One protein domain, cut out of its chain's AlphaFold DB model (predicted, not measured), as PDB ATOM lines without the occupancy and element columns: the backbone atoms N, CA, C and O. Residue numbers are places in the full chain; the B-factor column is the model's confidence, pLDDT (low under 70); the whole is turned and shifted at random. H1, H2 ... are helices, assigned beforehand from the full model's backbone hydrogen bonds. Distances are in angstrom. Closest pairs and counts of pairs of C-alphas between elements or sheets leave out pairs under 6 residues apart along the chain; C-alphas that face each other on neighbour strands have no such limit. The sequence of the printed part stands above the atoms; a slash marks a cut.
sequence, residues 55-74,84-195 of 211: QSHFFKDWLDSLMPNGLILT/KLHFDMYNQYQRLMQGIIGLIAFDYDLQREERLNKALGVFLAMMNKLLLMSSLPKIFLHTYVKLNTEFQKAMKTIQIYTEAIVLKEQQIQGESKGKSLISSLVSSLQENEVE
ATOM      1  N   GLN A  55      -5.444   4.480  36.321       66.38
ATOM      2  CA  GLN A  55      -6.000   5.372  37.336       66.38
ATOM      3  C   GLN A  55      -5.672   4.895  38.762       66.38
ATOM      4  O   GLN A  55      -5.828   5.654  39.721       66.38
ATOM      5  N   SER A  56      -5.208   3.654  38.935       66.25
ATOM      6  CA  SER A  56      -5.133   3.016  40.251       66.25
ATOM      7  C   SER A  56      -4.118   3.690  41.173       66.25
ATOM      8  O   SER A  56      -4.405   3.878  42.353       66.25
ATOM      9  N   HIS A  57      -2.974   4.128  40.646       65.62
ATOM     10  CA  HIS A  57      -1.894   4.692  41.453       65.62
ATOM     11  C   HIS A  57      -2.237   6.046  42.076       65.62
ATOM     12  O   HIS A  57      -2.064   6.224  43.282       65.62
ATOM     13  N   PHE A  58      -2.765   6.982  41.280       63.84
ATOM     14  CA  PHE A  58      -3.124   8.316  41.771       63.84
ATOM     15  C   PHE A  58      -4.176   8.231  42.880       63.84
ATOM     16  O   PHE A  58      -4.010   8.822  43.948       63.84
ATOM     17  N   PHE A  59      -5.238   7.456  42.644       61.62
ATOM     18  CA  PHE A  59      -6.311   7.312  43.618       61.62
ATOM     19  C   PHE A  59      -5.871   6.510  44.833       61.62
ATOM     20  O   PHE A  59      -6.173   6.923  45.944       61.62
ATOM     21  N   LYS A  60      -5.115   5.421  44.668       67.88
ATOM     22  CA  LYS A  60      -4.643   4.613  45.797       67.88
ATOM     23  C   LYS A  60      -3.775   5.422  46.754       67.88
ATOM     24  O   LYS A  60      -4.064   5.454  47.942       67.88
ATOM     25  N   ASP A  61      -2.753   6.113  46.252       66.50
ATOM     26  CA  ASP A  61      -1.844   6.881  47.111       66.50
ATOM     27  C   ASP A  61      -2.560   8.004  47.867       66.50
ATOM     28  O   ASP A  61      -2.217   8.324  49.010       66.50
ATOM     29  N   TRP A  62      -3.561   8.596  47.223       64.50
ATOM     30  CA  TRP A  62      -4.368   9.659  47.790       64.50
ATOM     31  C   TRP A  62      -5.414   9.129  48.793       64.50
ATOM     32  O   TRP A  62      -5.571   9.694  49.878       64.50
ATOM     33  N   LEU A  63      -6.070   8.005  48.487       64.38
ATOM     34  CA  LEU A  63      -7.052   7.339  49.349       64.38
ATOM     35  C   LEU A  63      -6.406   6.707  50.575       64.38
ATOM     36  O   LEU A  63      -6.934   6.884  51.665       64.38
ATOM     37  N   ASP A  64      -5.250   6.059  50.438       67.06
ATOM     38  CA  ASP A  64      -4.486   5.518  51.570       67.06
ATOM     39  C   ASP A  64      -4.131   6.634  52.567       67.06
ATOM     40  O   ASP A  64      -4.061   6.422  53.780       67.06
ATOM     41  N   SER A  65      -3.949   7.861  52.070       66.38
ATOM     42  CA  SER A  65      -3.691   9.021  52.920       66.38
ATOM     43  C   SER A  65      -4.946   9.553  53.623       66.38
ATOM     44  O   SER A  65      -4.829  10.120  54.712       66.38
ATOM     45  N   LEU A  66      -6.125   9.404  53.015       62.97
ATOM     46  CA  LEU A  66      -7.411   9.871  53.547       62.97
ATOM     47  C   LEU A  66      -8.100   8.854  54.457       62.97
ATOM     48  O   LEU A  66      -8.710   9.220  55.461       62.97
ATOM     49  N   MET A  67      -8.012   7.585  54.081       67.56
ATOM     50  CA  MET A  67      -8.672   6.434  54.682       67.56
ATOM     51  C   MET A  67      -7.627   5.331  54.893       67.56
ATOM     52  O   MET A  67      -7.689   4.274  54.272       67.56
ATOM     53  N   PRO A  68      -6.670   5.556  55.806       59.62
ATOM     54  CA  PRO A  68      -5.544   4.651  56.078       59.62
ATOM     55  C   PRO A  68      -5.960   3.238  56.508       59.62
ATOM     56  O   PRO A  68      -5.153   2.317  56.451       59.62
ATOM     57  N   ASN A  69      -7.208   3.071  56.953       57.81
ATOM     58  CA  ASN A  69      -7.771   1.800  57.405       57.81
ATOM     59  C   ASN A  69      -8.887   1.286  56.475       57.81
ATOM     60  O   ASN A  69      -9.630   0.388  56.868       57.81
ATOM     61  N   GLY A  70      -9.037   1.871  55.279       52.34
ATOM     62  CA  GLY A  70     -10.184   1.639  54.401       52.34
ATOM     63  C   GLY A  70     -11.495   2.205  54.964       52.34
ATOM     64  O   GLY A  70     -11.573   2.650  56.114       52.34
ATOM     65  N   LEU A  71     -12.545   2.203  54.143       46.41
ATOM     66  CA  LEU A  71     -13.912   2.373  54.631       46.41
ATOM     67  C   LEU A  71     -14.291   1.038  55.264       46.41
ATOM     68  O   LEU A  71     -14.432   0.039  54.569       46.41
ATOM     69  N   ILE A  72     -14.407   0.997  56.590       42.12
ATOM     70  CA  ILE A  72     -14.819  -0.203  57.326       42.12
ATOM     71  C   ILE A  72     -16.281  -0.503  56.967       42.12
ATOM     72  O   ILE A  72     -17.205  -0.126  57.677       42.12
ATOM     73  N   LEU A  73     -16.490  -1.164  55.837       38.59
ATOM     74  CA  LEU A  73     -17.748  -1.748  55.404       38.59
ATOM     75  C   LEU A  73     -17.459  -3.163  54.913       38.59
ATOM     76  O   LEU A  73     -17.658  -3.467  53.748       38.59
ATOM     77  N   THR A  74     -16.943  -3.986  55.830       36.97
ATOM     78  CA  THR A  74     -17.245  -5.422  55.992       36.97
ATOM     79  C   THR A  74     -16.416  -5.958  57.157       36.97
ATOM     80  O   THR A  74     -15.360  -6.559  56.977       36.97
ATOM     81  N   LYS A  84      -6.935 -11.082  49.160       42.84
ATOM     82  CA  LYS A  84      -8.207 -10.384  48.860       42.84
ATOM     83  C   LYS A  84      -8.256  -8.939  49.360       42.84
ATOM     84  O   LYS A  84      -9.116  -8.186  48.919       42.84
ATOM     85  N   LEU A  85      -7.312  -8.522  50.207       37.62
ATOM     86  CA  LEU A  85      -7.292  -7.167  50.772       37.62
ATOM     87  C   LEU A  85      -7.085  -6.073  49.702       37.62
ATOM     88  O   LEU A  85      -7.578  -4.961  49.847       37.62
ATOM     89  N   HIS A  86      -6.414  -6.401  48.591       38.72
ATOM     90  CA  HIS A  86      -6.165  -5.458  47.490       38.72
ATOM     91  C   HIS A  86      -7.391  -5.189  46.609       38.72
ATOM     92  O   HIS A  86      -7.474  -4.126  46.000       38.72
ATOM     93  N   PHE A  87      -8.347  -6.119  46.552       36.78
ATOM     94  CA  PHE A  87      -9.568  -5.973  45.748       36.78
ATOM     95  C   PHE A  87     -10.684  -5.230  46.484       36.78
ATOM     96  O   PHE A  87     -11.621  -4.741  45.855       36.78
ATOM     97  N   ASP A  88     -10.594  -5.121  47.806       50.12
ATOM     98  CA  ASP A  88     -11.657  -4.521  48.601       50.12
ATOM     99  C   ASP A  88     -11.593  -2.987  48.558       50.12
ATOM    100  O   ASP A  88     -12.611  -2.335  48.369       50.12
ATOM    101  N   MET A  89     -10.397  -2.381  48.566       40.75
ATOM    102  CA  MET A  89     -10.274  -0.914  48.505       40.75
ATOM    103  C   MET A  89     -10.761  -0.313  47.182       40.75
ATOM    104  O   MET A  89     -11.389   0.742  47.193       40.75
ATOM    105  N   TYR A  90     -10.520  -0.986  46.049       47.59
ATOM    106  CA  TYR A  90     -11.044  -0.551  44.750       47.59
ATOM    107  C   TYR A  90     -12.575  -0.626  44.717       47.59
ATOM    108  O   TYR A  90     -13.230   0.333  44.319       47.59
ATOM    109  N   ASN A  91     -13.156  -1.721  45.219       50.84
ATOM    110  CA  ASN A  91     -14.607  -1.883  45.307       50.84
ATOM    111  C   ASN A  91     -15.246  -0.909  46.310       50.84
ATOM    112  O   ASN A  91     -16.304  -0.356  46.033       50.84
ATOM    113  N   GLN A  92     -14.607  -0.651  47.453       51.56
ATOM    114  CA  GLN A  92     -15.060   0.323  48.450       51.56
ATOM    115  C   GLN A  92     -14.973   1.758  47.924       51.56
ATOM    116  O   GLN A  92     -15.892   2.544  48.147       51.56
ATOM    117  N   TYR A  93     -13.918   2.095  47.178       60.38
ATOM    118  CA  TYR A  93     -13.786   3.376  46.484       60.38
ATOM    119  C   TYR A  93     -14.841   3.535  45.399       60.38
ATOM    120  O   TYR A  93     -15.525   4.554  45.358       60.38
ATOM    121  N   GLN A  94     -14.998   2.523  44.544       55.03
ATOM    122  CA  GLN A  94     -16.010   2.531  43.503       55.03
ATOM    123  C   GLN A  94     -17.395   2.697  44.131       55.03
ATOM    124  O   GLN A  94     -18.162   3.510  43.644       55.03
ATOM    125  N   ARG A  95     -17.678   2.053  45.270       53.88
ATOM    126  CA  ARG A  95     -18.924   2.236  46.032       53.88
ATOM    127  C   ARG A  95     -19.063   3.621  46.662       53.88
ATOM    128  O   ARG A  95     -20.156   4.169  46.623       53.88
ATOM    129  N   LEU A  96     -17.998   4.210  47.210       55.84
ATOM    130  CA  LEU A  96     -18.034   5.568  47.767       55.84
ATOM    131  C   LEU A  96     -18.239   6.608  46.663       55.84
ATOM    132  O   LEU A  96     -19.074   7.492  46.804       55.84
ATOM    133  N   MET A  97     -17.507   6.495  45.557       62.97
ATOM    134  CA  MET A  97     -17.638   7.391  44.412       62.97
ATOM    135  C   MET A  97     -18.955   7.183  43.688       62.97
ATOM    136  O   MET A  97     -19.580   8.170  43.347       62.97
ATOM    137  N   GLN A  98     -19.427   5.949  43.506       57.31
ATOM    138  CA  GLN A  98     -20.784   5.679  43.027       57.31
ATOM    139  C   GLN A  98     -21.834   6.169  44.024       57.31
ATOM    140  O   GLN A  98     -22.899   6.586  43.600       57.31
ATOM    141  N   GLY A  99     -21.542   6.177  45.325       54.62
ATOM    142  CA  GLY A  99     -22.400   6.755  46.356       54.62
ATOM    143  C   GLY A  99     -22.469   8.276  46.254       54.62
ATOM    144  O   GLY A  99     -23.556   8.833  46.252       54.62
ATOM    145  N   ILE A 100     -21.331   8.953  46.086       60.56
ATOM    146  CA  ILE A 100     -21.240  10.410  45.908       60.56
ATOM    147  C   ILE A 100     -21.813  10.828  44.549       60.56
ATOM    148  O   ILE A 100     -22.602  11.763  44.478       60.56
ATOM    149  N   ILE A 101     -21.454  10.131  43.472       61.25
ATOM    150  CA  ILE A 101     -21.988  10.346  42.124       61.25
ATOM    151  C   ILE A 101     -23.469  10.004  42.103       61.25
ATOM    152  O   ILE A 101     -24.220  10.756  41.515       61.25
ATOM    153  N   GLY A 102     -23.915   8.945  42.774       56.06
ATOM    154  CA  GLY A 102     -25.327   8.605  42.915       56.06
ATOM    155  C   GLY A 102     -26.085   9.679  43.692       56.06
ATOM    156  O   GLY A 102     -27.109  10.160  43.227       56.06
ATOM    157  N   LEU A 103     -25.544  10.143  44.816       56.84
ATOM    158  CA  LEU A 103     -26.093  11.268  45.577       56.84
ATOM    159  C   LEU A 103     -26.251  12.523  44.707       56.84
ATOM    160  O   LEU A 103     -27.291  13.174  44.765       56.84
ATOM    161  N   ILE A 104     -25.244  12.838  43.887       59.03
ATOM    162  CA  ILE A 104     -25.236  14.000  42.987       59.03
ATOM    163  C   ILE A 104     -26.151  13.792  41.766       59.03
ATOM    164  O   ILE A 104     -26.859  14.713  41.375       59.03
ATOM    165  N   ALA A 105     -26.126  12.614  41.143       48.66
ATOM    166  CA  ALA A 105     -26.787  12.315  39.872       48.66
ATOM    167  C   ALA A 105     -28.270  11.987  40.039       48.66
ATOM    168  O   ALA A 105     -29.058  12.285  39.146       48.66
ATOM    169  N   PHE A 106     -28.662  11.403  41.172       54.91
ATOM    170  CA  PHE A 106     -30.062  11.094  41.456       54.91
ATOM    171  C   PHE A 106     -30.820  12.267  42.079       54.91
ATOM    172  O   PHE A 106     -31.963  12.070  42.480       54.91
ATOM    173  N   ASP A 107     -30.189  13.452  42.165       50.91
ATOM    174  CA  ASP A 107     -30.742  14.669  42.773       50.91
ATOM    175  C   ASP A 107     -31.503  14.318  44.058       50.91
ATOM    176  O   ASP A 107     -32.668  14.677  44.223       50.91
ATOM    177  N   TYR A 108     -30.880  13.462  44.887       58.19
ATOM    178  CA  TYR A 108     -31.568  12.641  45.885       58.19
ATOM    179  C   TYR A 108     -32.062  13.521  47.023       58.19
ATOM    180  O   TYR A 108     -31.395  13.622  48.044       58.19
ATOM    181  N   ASP A 109     -33.166  14.229  46.779       55.69
ATOM    182  CA  ASP A 109     -33.701  15.365  47.530       55.69
ATOM    183  C   ASP A 109     -32.655  16.041  48.431       55.69
ATOM    184  O   ASP A 109     -32.855  16.253  49.630       55.69
ATOM    185  N   LEU A 110     -31.484  16.343  47.847       54.94
ATOM    186  CA  LEU A 110     -30.362  16.932  48.576       54.94
ATOM    187  C   LEU A 110     -30.811  18.266  49.166       54.94
ATOM    188  O   LEU A 110     -30.338  18.685  50.215       54.94
ATOM    189  N   GLN A 111     -31.787  18.910  48.524       53.53
ATOM    190  CA  GLN A 111     -32.408  20.143  48.973       53.53
ATOM    191  C   GLN A 111     -33.190  20.000  50.289       53.53
ATOM    192  O   GLN A 111     -33.239  20.975  51.039       53.53
ATOM    193  N   ARG A 112     -33.739  18.824  50.630       61.97
ATOM    194  CA  ARG A 112     -34.405  18.604  51.931       61.97
ATOM    195  C   ARG A 112     -33.449  18.302  53.082       61.97
ATOM    196  O   ARG A 112     -33.793  18.557  54.234       61.97
ATOM    197  N   GLU A 113     -32.258  17.787  52.801       80.00
ATOM    198  CA  GLU A 113     -31.330  17.280  53.816       80.00
ATOM    199  C   GLU A 113     -30.190  18.283  54.092       80.00
ATOM    200  O   GLU A 113     -29.038  18.096  53.692       80.00
ATOM    201  N   GLU A 114     -30.495  19.360  54.830       86.56
ATOM    202  CA  GLU A 114     -29.529  20.413  55.222       86.56
ATOM    203  C   GLU A 114     -28.237  19.830  55.830       86.56
ATOM    204  O   GLU A 114     -27.126  20.308  55.572       86.56
ATOM    205  N   ARG A 115     -28.370  18.750  56.609       87.44
ATOM    206  CA  ARG A 115     -27.245  18.055  57.250       87.44
ATOM    207  C   ARG A 115     -26.297  17.425  56.234       87.44
ATOM    208  O   ARG A 115     -25.081  17.544  56.404       87.44
ATOM    209  N   LEU A 116     -26.832  16.794  55.192       85.25
ATOM    210  CA  LEU A 116     -26.037  16.171  54.139       85.25
ATOM    211  C   LEU A 116     -25.342  17.229  53.280       85.25
ATOM    212  O   LEU A 116     -24.138  17.124  53.058       85.25
ATOM    213  N   ASN A 117     -26.039  18.305  52.904       82.94
ATOM    214  CA  ASN A 117     -25.426  19.425  52.179       82.94
ATOM    215  C   ASN A 117     -24.276  20.061  52.958       82.94
ATOM    216  O   ASN A 117     -23.210  20.331  52.401       82.94
ATOM    217  N   LYS A 118     -24.461  20.271  54.265       88.06
ATOM    218  CA  LYS A 118     -23.402  20.791  55.133       88.06
ATOM    219  C   LYS A 118     -22.214  19.829  55.201       88.06
ATOM    220  O   LYS A 118     -21.073  20.277  55.090       88.06
ATOM    221  N   ALA A 119     -22.465  18.527  55.349       88.19
ATOM    222  CA  ALA A 119     -21.417  17.510  55.365       88.19
ATOM    223  C   ALA A 119     -20.646  17.463  54.035       88.19
ATOM    224  O   ALA A 119     -19.416  17.506  54.047       88.19
ATOM    225  N   LEU A 120     -21.343  17.481  52.897       82.31
ATOM    226  CA  LEU A 120     -20.733  17.549  51.568       82.31
ATOM    227  C   LEU A 120     -19.917  18.833  51.384       82.31
ATOM    228  O   LEU A 120     -18.800  18.781  50.876       82.31
ATOM    229  N   GLY A 121     -20.413  19.977  51.857       84.50
ATOM    230  CA  GLY A 121     -19.670  21.237  51.832       84.50
ATOM    231  C   GLY A 121     -18.363  21.172  52.630       84.50
ATOM    232  O   GLY A 121     -17.318  21.600  52.137       84.50
ATOM    233  N   VAL A 122     -18.396  20.595  53.837       89.00
ATOM    234  CA  VAL A 122     -17.195  20.378  54.666       89.00
ATOM    235  C   VAL A 122     -16.235  19.393  53.999       89.00
ATOM    236  O   VAL A 122     -15.031  19.654  53.958       89.00
ATOM    237  N   PHE A 123     -16.757  18.302  53.437       86.19
ATOM    238  CA  PHE A 123     -15.977  17.317  52.692       86.19
ATOM    239  C   PHE A 123     -15.264  17.970  51.503       86.19
ATOM    240  O   PHE A 123     -14.039  17.934  51.438       86.19
ATOM    241  N   LEU A 124     -15.985  18.666  50.621       80.94
ATOM    242  CA  LEU A 124     -15.413  19.351  49.455       80.94
ATOM    243  C   LEU A 124     -14.403  20.439  49.849       80.94
ATOM    244  O   LEU A 124     -13.358  20.589  49.212       80.94
ATOM    245  N   ALA A 125     -14.671  21.186  50.922       85.31
ATOM    246  CA  ALA A 125     -13.720  22.163  51.441       85.31
ATOM    247  C   ALA A 125     -12.428  21.493  51.939       85.31
ATOM    248  O   ALA A 125     -11.339  22.025  51.712       85.31
ATOM    249  N   MET A 126     -12.532  20.332  52.592       87.44
ATOM    250  CA  MET A 126     -11.373  19.544  53.005       87.44
ATOM    251  C   MET A 126     -10.610  18.992  51.800       87.44
ATOM    252  O   MET A 126      -9.392  19.123  51.735       87.44
ATOM    253  N   MET A 127     -11.322  18.440  50.822       79.94
ATOM    254  CA  MET A 127     -10.758  17.923  49.577       79.94
ATOM    255  C   MET A 127      -9.905  18.971  48.864       79.94
ATOM    256  O   MET A 127      -8.755  18.709  48.524       79.94
ATOM    257  N   ASN A 128     -10.423  20.194  48.728       79.06
ATOM    258  CA  ASN A 128      -9.671  21.305  48.149       79.06
ATOM    259  C   ASN A 128      -8.401  21.628  48.949       79.06
ATOM    260  O   ASN A 128      -7.351  21.867  48.358       79.06
ATOM    261  N   LYS A 129      -8.463  21.608  50.287       85.00
ATOM    262  CA  LYS A 129      -7.276  21.822  51.132       85.00
ATOM    263  C   LYS A 129      -6.247  20.708  50.956       85.00
ATOM    264  O   LYS A 129      -5.066  21.003  50.832       85.00
ATOM    265  N   LEU A 130      -6.686  19.454  50.903       81.56
ATOM    266  CA  LEU A 130      -5.806  18.301  50.711       81.56
ATOM    267  C   LEU A 130      -5.135  18.309  49.343       81.56
ATOM    268  O   LEU A 130      -3.944  18.027  49.255       81.56
ATOM    269  N   LEU A 131      -5.861  18.698  48.294       77.81
ATOM    270  CA  LEU A 131      -5.290  18.873  46.959       77.81
ATOM    271  C   LEU A 131      -4.159  19.910  46.961       77.81
ATOM    272  O   LEU A 131      -3.104  19.671  46.373       77.81
ATOM    273  N   LEU A 132      -4.337  21.024  47.678       80.38
ATOM    274  CA  LEU A 132      -3.291  22.042  47.847       80.38
ATOM    275  C   LEU A 132      -2.120  21.562  48.719       80.38
ATOM    276  O   LEU A 132      -1.014  22.075  48.587       80.38
ATOM    277  N   MET A 133      -2.350  20.578  49.588       82.94
ATOM    278  CA  MET A 133      -1.335  19.963  50.447       82.94
ATOM    279  C   MET A 133      -0.683  18.723  49.823       82.94
ATOM    280  O   MET A 133       0.111  18.065  50.489       82.94
ATOM    281  N   SER A 134      -0.969  18.401  48.559       75.44
ATOM    282  CA  SER A 134      -0.439  17.205  47.883       75.44
ATOM    283  C   SER A 134       1.093  17.138  47.817       75.44
ATOM    284  O   SER A 134       1.644  16.059  47.628       75.44
ATOM    285  N   SER A 135       1.793  18.260  48.018       77.94
ATOM    286  CA  SER A 135       3.257  18.307  48.120       77.94
ATOM    287  C   SER A 135       3.808  17.936  49.504       77.94
ATOM    288  O   SER A 135       5.022  17.824  49.661       77.94
ATOM    289  N   LEU A 136       2.959  17.812  50.529       81.75
ATOM    290  CA  LEU A 136       3.395  17.451  51.876       81.75
ATOM    291  C   LEU A 136       3.647  15.941  51.988       81.75
ATOM    292  O   LEU A 136       2.952  15.145  51.354       81.75
ATOM    293  N   PRO A 137       4.588  15.510  52.849       87.88
ATOM    294  CA  PRO A 137       4.766  14.093  53.136       87.88
ATOM    295  C   PRO A 137       3.471  13.458  53.671       87.88
ATOM    296  O   PRO A 137       2.777  14.051  54.501       87.88
ATOM    297  N   LYS A 138       3.182  12.215  53.257       82.12
ATOM    298  CA  LYS A 138       1.934  11.484  53.571       82.12
ATOM    299  C   LYS A 138       1.571  11.472  55.066       82.12
ATOM    300  O   LYS A 138       0.400  11.570  55.419       82.12
ATOM    301  N   ILE A 139       2.561  11.416  55.960       85.50
ATOM    302  CA  ILE A 139       2.325  11.416  57.413       85.50
ATOM    303  C   ILE A 139       1.670  12.710  57.922       85.50
ATOM    304  O   ILE A 139       0.861  12.668  58.853       85.50
ATOM    305  N   PHE A 140       1.957  13.848  57.285       87.81
ATOM    306  CA  PHE A 140       1.329  15.124  57.627       87.81
ATOM    307  C   PHE A 140      -0.112  15.171  57.142       87.81
ATOM    308  O   PHE A 140      -0.982  15.575  57.907       87.81
ATOM    309  N   LEU A 141      -0.375  14.703  55.919       85.56
ATOM    310  CA  LEU A 141      -1.733  14.593  55.381       85.56
ATOM    311  C   LEU A 141      -2.598  13.688  56.259       85.56
ATOM    312  O   LEU A 141      -3.681  14.088  56.681       85.56
ATOM    313  N   HIS A 142      -2.081  12.515  56.620       85.62
ATOM    314  CA  HIS A 142      -2.764  11.578  57.506       85.62
ATOM    315  C   HIS A 142      -3.092  12.214  58.865       85.62
ATOM    316  O   HIS A 142      -4.233  12.177  59.328       85.62
ATOM    317  N   THR A 143      -2.099  12.846  59.495       88.38
ATOM    318  CA  THR A 143      -2.278  13.539  60.780       88.38
ATOM    319  C   THR A 143      -3.301  14.667  60.661       88.38
ATOM    320  O   THR A 143      -4.182  14.794  61.507       88.38
ATOM    321  N   TYR A 144      -3.234  15.454  59.589       89.44
ATOM    322  CA  TYR A 144      -4.147  16.563  59.328       89.44
ATOM    323  C   TYR A 144      -5.603  16.102  59.193       89.44
ATOM    324  O   TYR A 144      -6.495  16.662  59.831       89.44
ATOM    325  N   VAL A 145      -5.842  15.048  58.412       88.94
ATOM    326  CA  VAL A 145      -7.171  14.452  58.215       88.94
ATOM    327  C   VAL A 145      -7.712  13.875  59.520       88.94
ATOM    328  O   VAL A 145      -8.878  14.089  59.858       88.94
ATOM    329  N   LYS A 146      -6.861  13.176  60.280       88.88
ATOM    330  CA  LYS A 146      -7.230  12.547  61.553       88.88
ATOM    331  C   LYS A 146      -7.582  13.573  62.633       88.88
ATOM    332  O   LYS A 146      -8.505  13.346  63.409       88.88
ATOM    333  N   LEU A 147      -6.869  14.699  62.677       91.25
ATOM    334  CA  LEU A 147      -7.106  15.767  63.651       91.25
ATOM    335  C   LEU A 147      -8.284  16.678  63.277       91.25
ATOM    336  O   LEU A 147      -8.793  17.404  64.132       91.25
ATOM    337  N   ASN A 148      -8.749  16.651  62.026       92.50
ATOM    338  CA  ASN A 148      -9.873  17.474  61.600       92.50
ATOM    339  C   ASN A 148     -11.218  16.836  61.975       92.50
ATOM    340  O   ASN A 148     -11.828  16.097  61.205       92.50
ATOM    341  N   THR A 149     -11.699  17.155  63.174       94.44
ATOM    342  CA  THR A 149     -12.949  16.611  63.723       94.44
ATOM    343  C   THR A 149     -14.181  16.941  62.879       94.44
ATOM    344  O   THR A 149     -15.077  16.109  62.768       94.44
ATOM    345  N   GLU A 150     -14.231  18.117  62.252       93.94
ATOM    346  CA  GLU A 150     -15.339  18.516  61.375       93.94
ATOM    347  C   GLU A 150     -15.407  17.639  60.123       93.94
ATOM    348  O   GLU A 150     -16.486  17.183  59.745       93.94
ATOM    349  N   PHE A 151     -14.258  17.322  59.527       89.88
ATOM    350  CA  PHE A 151     -14.181  16.385  58.414       89.88
ATOM    351  C   PHE A 151     -14.591  14.969  58.825       89.88
ATOM    352  O   PHE A 151     -15.374  14.340  58.121       89.88
ATOM    353  N   GLN A 152     -14.138  14.488  59.986       89.62
ATOM    354  CA  GLN A 152     -14.535  13.169  60.493       89.62
ATOM    355  C   GLN A 152     -16.054  13.079  60.723       89.62
ATOM    356  O   GLN A 152     -16.683  12.087  60.353       89.62
ATOM    357  N   LYS A 153     -16.672  14.132  61.277       93.00
ATOM    358  CA  LYS A 153     -18.137  14.216  61.414       93.00
ATOM    359  C   LYS A 153     -18.824  14.200  60.051       93.00
ATOM    360  O   LYS A 153     -19.769  13.439  59.875       93.00
ATOM    361  N   ALA A 154     -18.342  14.999  59.100       88.38
ATOM    362  CA  ALA A 154     -18.894  15.061  57.751       88.38
ATOM    363  C   ALA A 154     -18.827  13.702  57.038       88.38
ATOM    364  O   ALA A 154     -19.830  13.258  56.486       88.38
ATOM    365  N   MET A 155     -17.689  13.008  57.124       84.94
ATOM    366  CA  MET A 155     -17.519  11.656  56.585       84.94
ATOM    367  C   MET A 155     -18.505  10.667  57.201       84.94
ATOM    368  O   MET A 155     -19.177   9.943  56.473       84.94
ATOM    369  N   LYS A 156     -18.657  10.684  58.530       87.81
ATOM    370  CA  LYS A 156     -19.634   9.836  59.222       87.81
ATOM    371  C   LYS A 156     -21.063  10.121  58.758       87.81
ATOM    372  O   LYS A 156     -21.839   9.195  58.561       87.81
ATOM    373  N   THR A 157     -21.417  11.392  58.574       87.19
ATOM    374  CA  THR A 157     -22.726  11.781  58.041       87.19
ATOM    375  C   THR A 157     -22.926  11.226  56.633       87.19
ATOM    376  O   THR A 157     -23.905  10.525  56.409       87.19
ATOM    377  N   ILE A 158     -21.988  11.463  55.712       83.69
ATOM    378  CA  ILE A 158     -22.053  10.951  54.332       83.69
ATOM    379  C   ILE A 158     -22.199   9.424  54.316       83.69
ATOM    380  O   ILE A 158     -23.023   8.895  53.569       83.69
ATOM    381  N   GLN A 159     -21.452   8.721  55.170       81.00
ATOM    382  CA  GLN A 159     -21.538   7.270  55.298       81.00
ATOM    383  C   GLN A 159     -22.943   6.812  55.716       81.00
ATOM    384  O   GLN A 159     -23.516   5.962  55.043       81.00
ATOM    385  N   ILE A 160     -23.530   7.421  56.753       84.31
ATOM    386  CA  ILE A 160     -24.887   7.086  57.226       84.31
ATOM    387  C   ILE A 160     -25.922   7.247  56.103       84.31
ATOM    388  O   ILE A 160     -26.760   6.369  55.908       84.31
ATOM    389  N   TYR A 161     -25.865   8.344  55.343       82.50
ATOM    390  CA  TYR A 161     -26.790   8.556  54.223       82.50
ATOM    391  C   TYR A 161     -26.565   7.563  53.087       82.50
ATOM    392  O   TYR A 161     -27.528   7.067  52.507       82.50
ATOM    393  N   THR A 162     -25.306   7.240  52.791       77.31
ATOM    394  CA  THR A 162     -24.966   6.242  51.771       77.31
ATOM    395  C   THR A 162     -25.536   4.874  52.146       77.31
ATOM    396  O   THR A 162     -26.188   4.235  51.324       77.31
ATOM    397  N   GLU A 163     -25.363   4.449  53.399       78.94
ATOM    398  CA  GLU A 163     -25.931   3.202  53.923       78.94
ATOM    399  C   GLU A 163     -27.466   3.209  53.852       78.94
ATOM    400  O   GLU A 163     -28.063   2.244  53.377       78.94
ATOM    401  N   ALA A 164     -28.111   4.311  54.245       81.62
ATOM    402  CA  ALA A 164     -29.567   4.446  54.185       81.62
ATOM    403  C   ALA A 164     -30.117   4.344  52.751       81.62
ATOM    404  O   ALA A 164     -31.141   3.696  52.529       81.62
ATOM    405  N   ILE A 165     -29.432   4.943  51.771       76.25
ATOM    406  CA  ILE A 165     -29.806   4.860  50.351       76.25
ATOM    407  C   ILE A 165     -29.679   3.422  49.849       76.25
ATOM    408  O   ILE A 165     -30.605   2.916  49.215       76.25
ATOM    409  N   VAL A 166     -28.569   2.749  50.168       74.38
ATOM    410  CA  VAL A 166     -28.347   1.348  49.779       74.38
ATOM    411  C   VAL A 166     -29.424   0.439  50.371       74.38
ATOM    412  O   VAL A 166     -29.985  -0.385  49.650       74.38
ATOM    413  N   LEU A 167     -29.761   0.608  51.653       79.06
ATOM    414  CA  LEU A 167     -30.811  -0.176  52.309       79.06
ATOM    415  C   LEU A 167     -32.187   0.065  51.683       79.06
ATOM    416  O   LEU A 167     -32.927  -0.886  51.439       79.06
ATOM    417  N   LYS A 168     -32.528   1.322  51.386       80.44
ATOM    418  CA  LYS A 168     -33.802   1.668  50.747       80.44
ATOM    419  C   LYS A 168     -33.911   1.072  49.342       80.44
ATOM    420  O   LYS A 168     -34.961   0.544  48.989       80.44
ATOM    421  N   GLU A 169     -32.829   1.093  48.568       71.75
ATOM    422  CA  GLU A 169     -32.764   0.415  47.268       71.75
ATOM    423  C   GLU A 169     -32.953  -1.104  47.400       71.75
ATOM    424  O   GLU A 169     -33.713  -1.698  46.638       71.75
ATOM    425  N   GLN A 170     -32.321  -1.738  48.392       76.00
ATOM    426  CA  GLN A 170     -32.486  -3.173  48.652       76.00
ATOM    427  C   GLN A 170     -33.920  -3.539  49.066       76.00
ATOM    428  O   GLN A 170     -34.424  -4.586  48.664       76.00
ATOM    429  N   GLN A 171     -34.601  -2.685  49.831       79.81
ATOM    430  CA  GLN A 171     -36.001  -2.904  50.210       79.81
ATOM    431  C   GLN A 171     -36.941  -2.831  48.999       79.81
ATOM    432  O   GLN A 171     -37.789  -3.705  48.831       79.81
ATOM    433  N   ILE A 172     -36.739  -1.856  48.106       75.94
ATOM    434  CA  ILE A 172     -37.526  -1.715  46.867       75.94
ATOM    435  C   ILE A 172     -37.367  -2.949  45.953       75.94
ATOM    436  O   ILE A 172     -38.327  -3.361  45.295       75.94
ATOM    437  N   GLN A 173     -36.188  -3.587  45.946       67.00
ATOM    438  CA  GLN A 173     -35.953  -4.845  45.215       67.00
ATOM    439  C   GLN A 173     -36.761  -6.030  45.758       67.00
ATOM    440  O   GLN A 173     -37.116  -6.925  44.994       67.00
ATOM    441  N   GLY A 174     -37.031  -6.070  47.065       71.56
ATOM    442  CA  GLY A 174     -37.792  -7.161  47.678       71.56
ATOM    443  C   GLY A 174     -39.274  -7.142  47.301       71.56
ATOM    444  O   GLY A 174     -39.900  -8.197  47.211       71.56
ATOM    445  N   GLU A 175     -39.828  -5.954  47.050       69.25
ATOM    446  CA  GLU A 175     -41.263  -5.761  46.811       69.25
ATOM    447  C   GLU A 175     -41.638  -5.702  45.325       69.25
ATOM    448  O   GLU A 175     -42.748  -6.085  44.955       69.25
ATOM    449  N   SER A 176     -40.720  -5.286  44.446       57.12
ATOM    450  CA  SER A 176     -40.953  -5.284  43.000       57.12
ATOM    451  C   SER A 176     -39.956  -6.204  42.294       57.12
ATOM    452  O   SER A 176     -38.749  -6.031  42.406       57.12
ATOM    453  N   LYS A 177     -40.441  -7.146  41.471       61.62
ATOM    454  CA  LYS A 177     -39.608  -7.918  40.518       61.62
ATOM    455  C   LYS A 177     -38.941  -7.034  39.436       61.62
ATOM    456  O   LYS A 177     -38.421  -7.558  38.452       61.62
ATOM    457  N   GLY A 178     -38.997  -5.707  39.567       58.06
ATOM    458  CA  GLY A 178     -38.357  -4.751  38.674       58.06
ATOM    459  C   GLY A 178     -36.876  -4.597  39.008       58.06
ATOM    460  O   GLY A 178     -36.494  -4.527  40.174       58.06
ATOM    461  N   LYS A 179     -36.033  -4.551  37.972       61.41
ATOM    462  CA  LYS A 179     -34.585  -4.341  38.094       61.41
ATOM    463  C   LYS A 179     -34.323  -3.063  38.901       61.41
ATOM    464  O   LYS A 179     -34.718  -1.981  38.478       61.41
ATOM    465  N   SER A 180     -33.649  -3.175  40.045       61.91
ATOM    466  CA  SER A 180     -33.199  -2.004  40.812       61.91
ATOM    467  C   SER A 180     -32.314  -1.104  39.972       61.91
ATOM    468  O   SER A 180     -31.617  -1.577  39.072       61.91
ATOM    469  N   LEU A 181     -32.304   0.184  40.296       60.06
ATOM    470  CA  LEU A 181     -31.471   1.175  39.628       60.06
ATOM    471  C   LEU A 181     -29.984   0.861  39.785       60.06
ATOM    472  O   LEU A 181     -29.248   0.968  38.811       60.06
ATOM    473  N   ILE A 182     -29.548   0.377  40.953       57.25
ATOM    474  CA  ILE A 182     -28.168  -0.093  41.146       57.25
ATOM    475  C   ILE A 182     -27.915  -1.329  40.289       57.25
ATOM    476  O   ILE A 182     -26.889  -1.398  39.625       57.25
ATOM    477  N   SER A 183     -28.851  -2.282  40.250       61.78
ATOM    478  CA  SER A 183     -28.691  -3.454  39.380       61.78
ATOM    479  C   SER A 183     -28.681  -3.068  37.900       61.78
ATOM    480  O   SER A 183     -27.917  -3.638  37.146       61.78
ATOM    481  N   SER A 184     -29.445  -2.050  37.499       62.50
ATOM    482  CA  SER A 184     -29.491  -1.547  36.126       62.50
ATOM    483  C   SER A 184     -28.229  -0.772  35.775       62.50
ATOM    484  O   SER A 184     -27.738  -0.917  34.668       62.50
ATOM    485  N   LEU A 185     -27.671  -0.006  36.716       58.91
ATOM    486  CA  LEU A 185     -26.388   0.673  36.556       58.91
ATOM    487  C   LEU A 185     -25.235  -0.337  36.492       58.91
ATOM    488  O   LEU A 185     -24.333  -0.205  35.680       58.91
ATOM    489  N   VAL A 186     -25.250  -1.362  37.347       60.94
ATOM    490  CA  VAL A 186     -24.239  -2.426  37.334       60.94
ATOM    491  C   VAL A 186     -24.367  -3.261  36.063       60.94
ATOM    492  O   VAL A 186     -23.358  -3.521  35.420       60.94
ATOM    493  N   SER A 187     -25.586  -3.631  35.665       64.25
ATOM    494  CA  SER A 187     -25.833  -4.355  34.418       64.25
ATOM    495  C   SER A 187     -25.468  -3.525  33.196       64.25
ATOM    496  O   SER A 187     -24.839  -4.076  32.308       64.25
ATOM    497  N   SER A 188     -25.762  -2.222  33.156       63.75
ATOM    498  CA  SER A 188     -25.363  -1.375  32.026       63.75
ATOM    499  C   SER A 188     -23.846  -1.203  31.946       63.75
ATOM    500  O   SER A 188     -23.280  -1.226  30.858       63.75
ATOM    501  N   LEU A 189     -23.161  -1.103  33.089       55.25
ATOM    502  CA  LEU A 189     -21.698  -1.087  33.125       55.25
ATOM    503  C   LEU A 189     -21.093  -2.423  32.662       55.25
ATOM    504  O   LEU A 189     -20.067  -2.412  31.993       55.25
ATOM    505  N   GLN A 190     -21.723  -3.555  32.991       66.88
ATOM    506  CA  GLN A 190     -21.278  -4.886  32.562       66.88
ATOM    507  C   GLN A 190     -21.599  -5.182  31.091       66.88
ATOM    508  O   GLN A 190     -20.788  -5.801  30.411       66.88
ATOM    509  N   GLU A 191     -22.758  -4.751  30.588       77.19
ATOM    510  CA  GLU A 191     -23.144  -4.903  29.179       77.19
ATOM    511  C   GLU A 191     -22.165  -4.156  28.268       77.19
ATOM    512  O   GLU A 191     -21.660  -4.750  27.315       77.19
ATOM    513  N   ASN A 192     -21.789  -2.927  28.633       66.38
ATOM    514  CA  ASN A 192     -20.787  -2.152  27.897       66.38
ATOM    515  C   ASN A 192     -19.407  -2.838  27.879       66.38
ATOM    516  O   ASN A 192     -18.730  -2.836  26.856       66.38
ATOM    517  N   GLU A 193     -18.994  -3.471  28.983       67.81
ATOM    518  CA  GLU A 193     -17.708  -4.184  29.058       67.81
ATOM    519  C   GLU A 193     -17.689  -5.436  28.156       67.81
ATOM    520  O   GLU A 193     -16.661  -5.770  27.567       67.81
ATOM    521  N   VAL A 194     -18.832  -6.114  27.997       84.56
ATOM    522  CA  VAL A 194     -18.971  -7.285  27.112       84.56
ATOM    523  C   VAL A 194     -19.044  -6.881  25.636       84.56
ATOM    524  O   VAL A 194     -18.488  -7.584  24.789       84.56
ATOM    525  N   GLU A 195     -19.720  -5.780  25.302       85.31
ATOM    526  CA  GLU A 195     -19.763  -5.262  23.927       85.31
ATOM    527  C   GLU A 195     -18.374  -4.824  23.446       85.31
ATOM    528  O   GLU A 195     -17.949  -5.239  22.367       85.31
TER     529      GLU A 195
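AT A GLANCE: This is residues 55 to 74 and 84 to 195 of the 211 residues of the protein "Hypothetical protein" of Didymodactylos carnosus (UniProt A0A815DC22). An open arrangement of helices is built along one long helix, H5: H3 crosses its first part, while H1 and H4 pack together near the end where H5 begins. H2 runs across to the middle of H5, and after H5's last residue, 175, the chain folds back, so that H6 begins beside H5's later part, near Glu 169, and runs off about perpendicular to H5, with residues 188 to 195 sticking out. The printed part has 132 residues with six named helices, H1 to H6 in chain order, and no named strand; the class is all helix. It is only just compact, close to loose, with a radius of gyration of the C-alphas of 16.5 A and spans of 50 by 38 by 25 A.

IN THESE COORDINATES: H1 is residues 56 to 66, 15.1 A, from C-alpha 56 at (-5.133, 3.016, 40.251). H2 is residues 85 to 105, 29.6 A; H3, 114 to 132, 27.3 A; H4, 138 to 147, 14.2 A. H5 is residues 149 to 175, 39.9 A, and H6 is 181 to 195, 20.6 A, ending at C-alpha 195 (-19.763, -5.262, 23.927).

HOW THE PARTS SIT: H1 touches H4, the closest C-alphas being Ser 65 and His 142, 5.3 A, at a steep tilt of 44 degrees, the same way. H2 is close to H5 but not clearly touching, C-alphas Gly 99 and Thr 162 at 6.0 A, about perpendicular at 83 degrees. H3 touches H5, with residues 150 to 161 of H5 alone; the closest C-alphas, Ala 119 and Ala 154, are 4.2 A apart, at a steep tilt of 55 degrees, opposite ways. H4 and H5 only just touch, only at the corner, with 3 pairs of C-alphas within 8 A, the closest Val 145 and Phe 151, 7.3 A. H6 is close to H5 but not clearly touching, C-alphas Glu 169 and Ile 182 at 7.7 A. Every O i to N i+4 pair is within hydrogen-bond range in H3, H4 and H6; in H1 6 of 7 are, in H2 15 of 17, in H5 22 of 23.

THE WHOLE: The C-alphas farthest apart, Leu 136 and Lys 177, are 51.2 A apart. Residues 75 to 83 are not printed, and C-alphas 74 and 84 are 12.5 A apart across the cut. Of the links printed whole, no link is long. The mean pLDDT of the printed part is 70.1, and 68 residues are under 70, among them 55 to 74, 84 to 112 and 175 to 190.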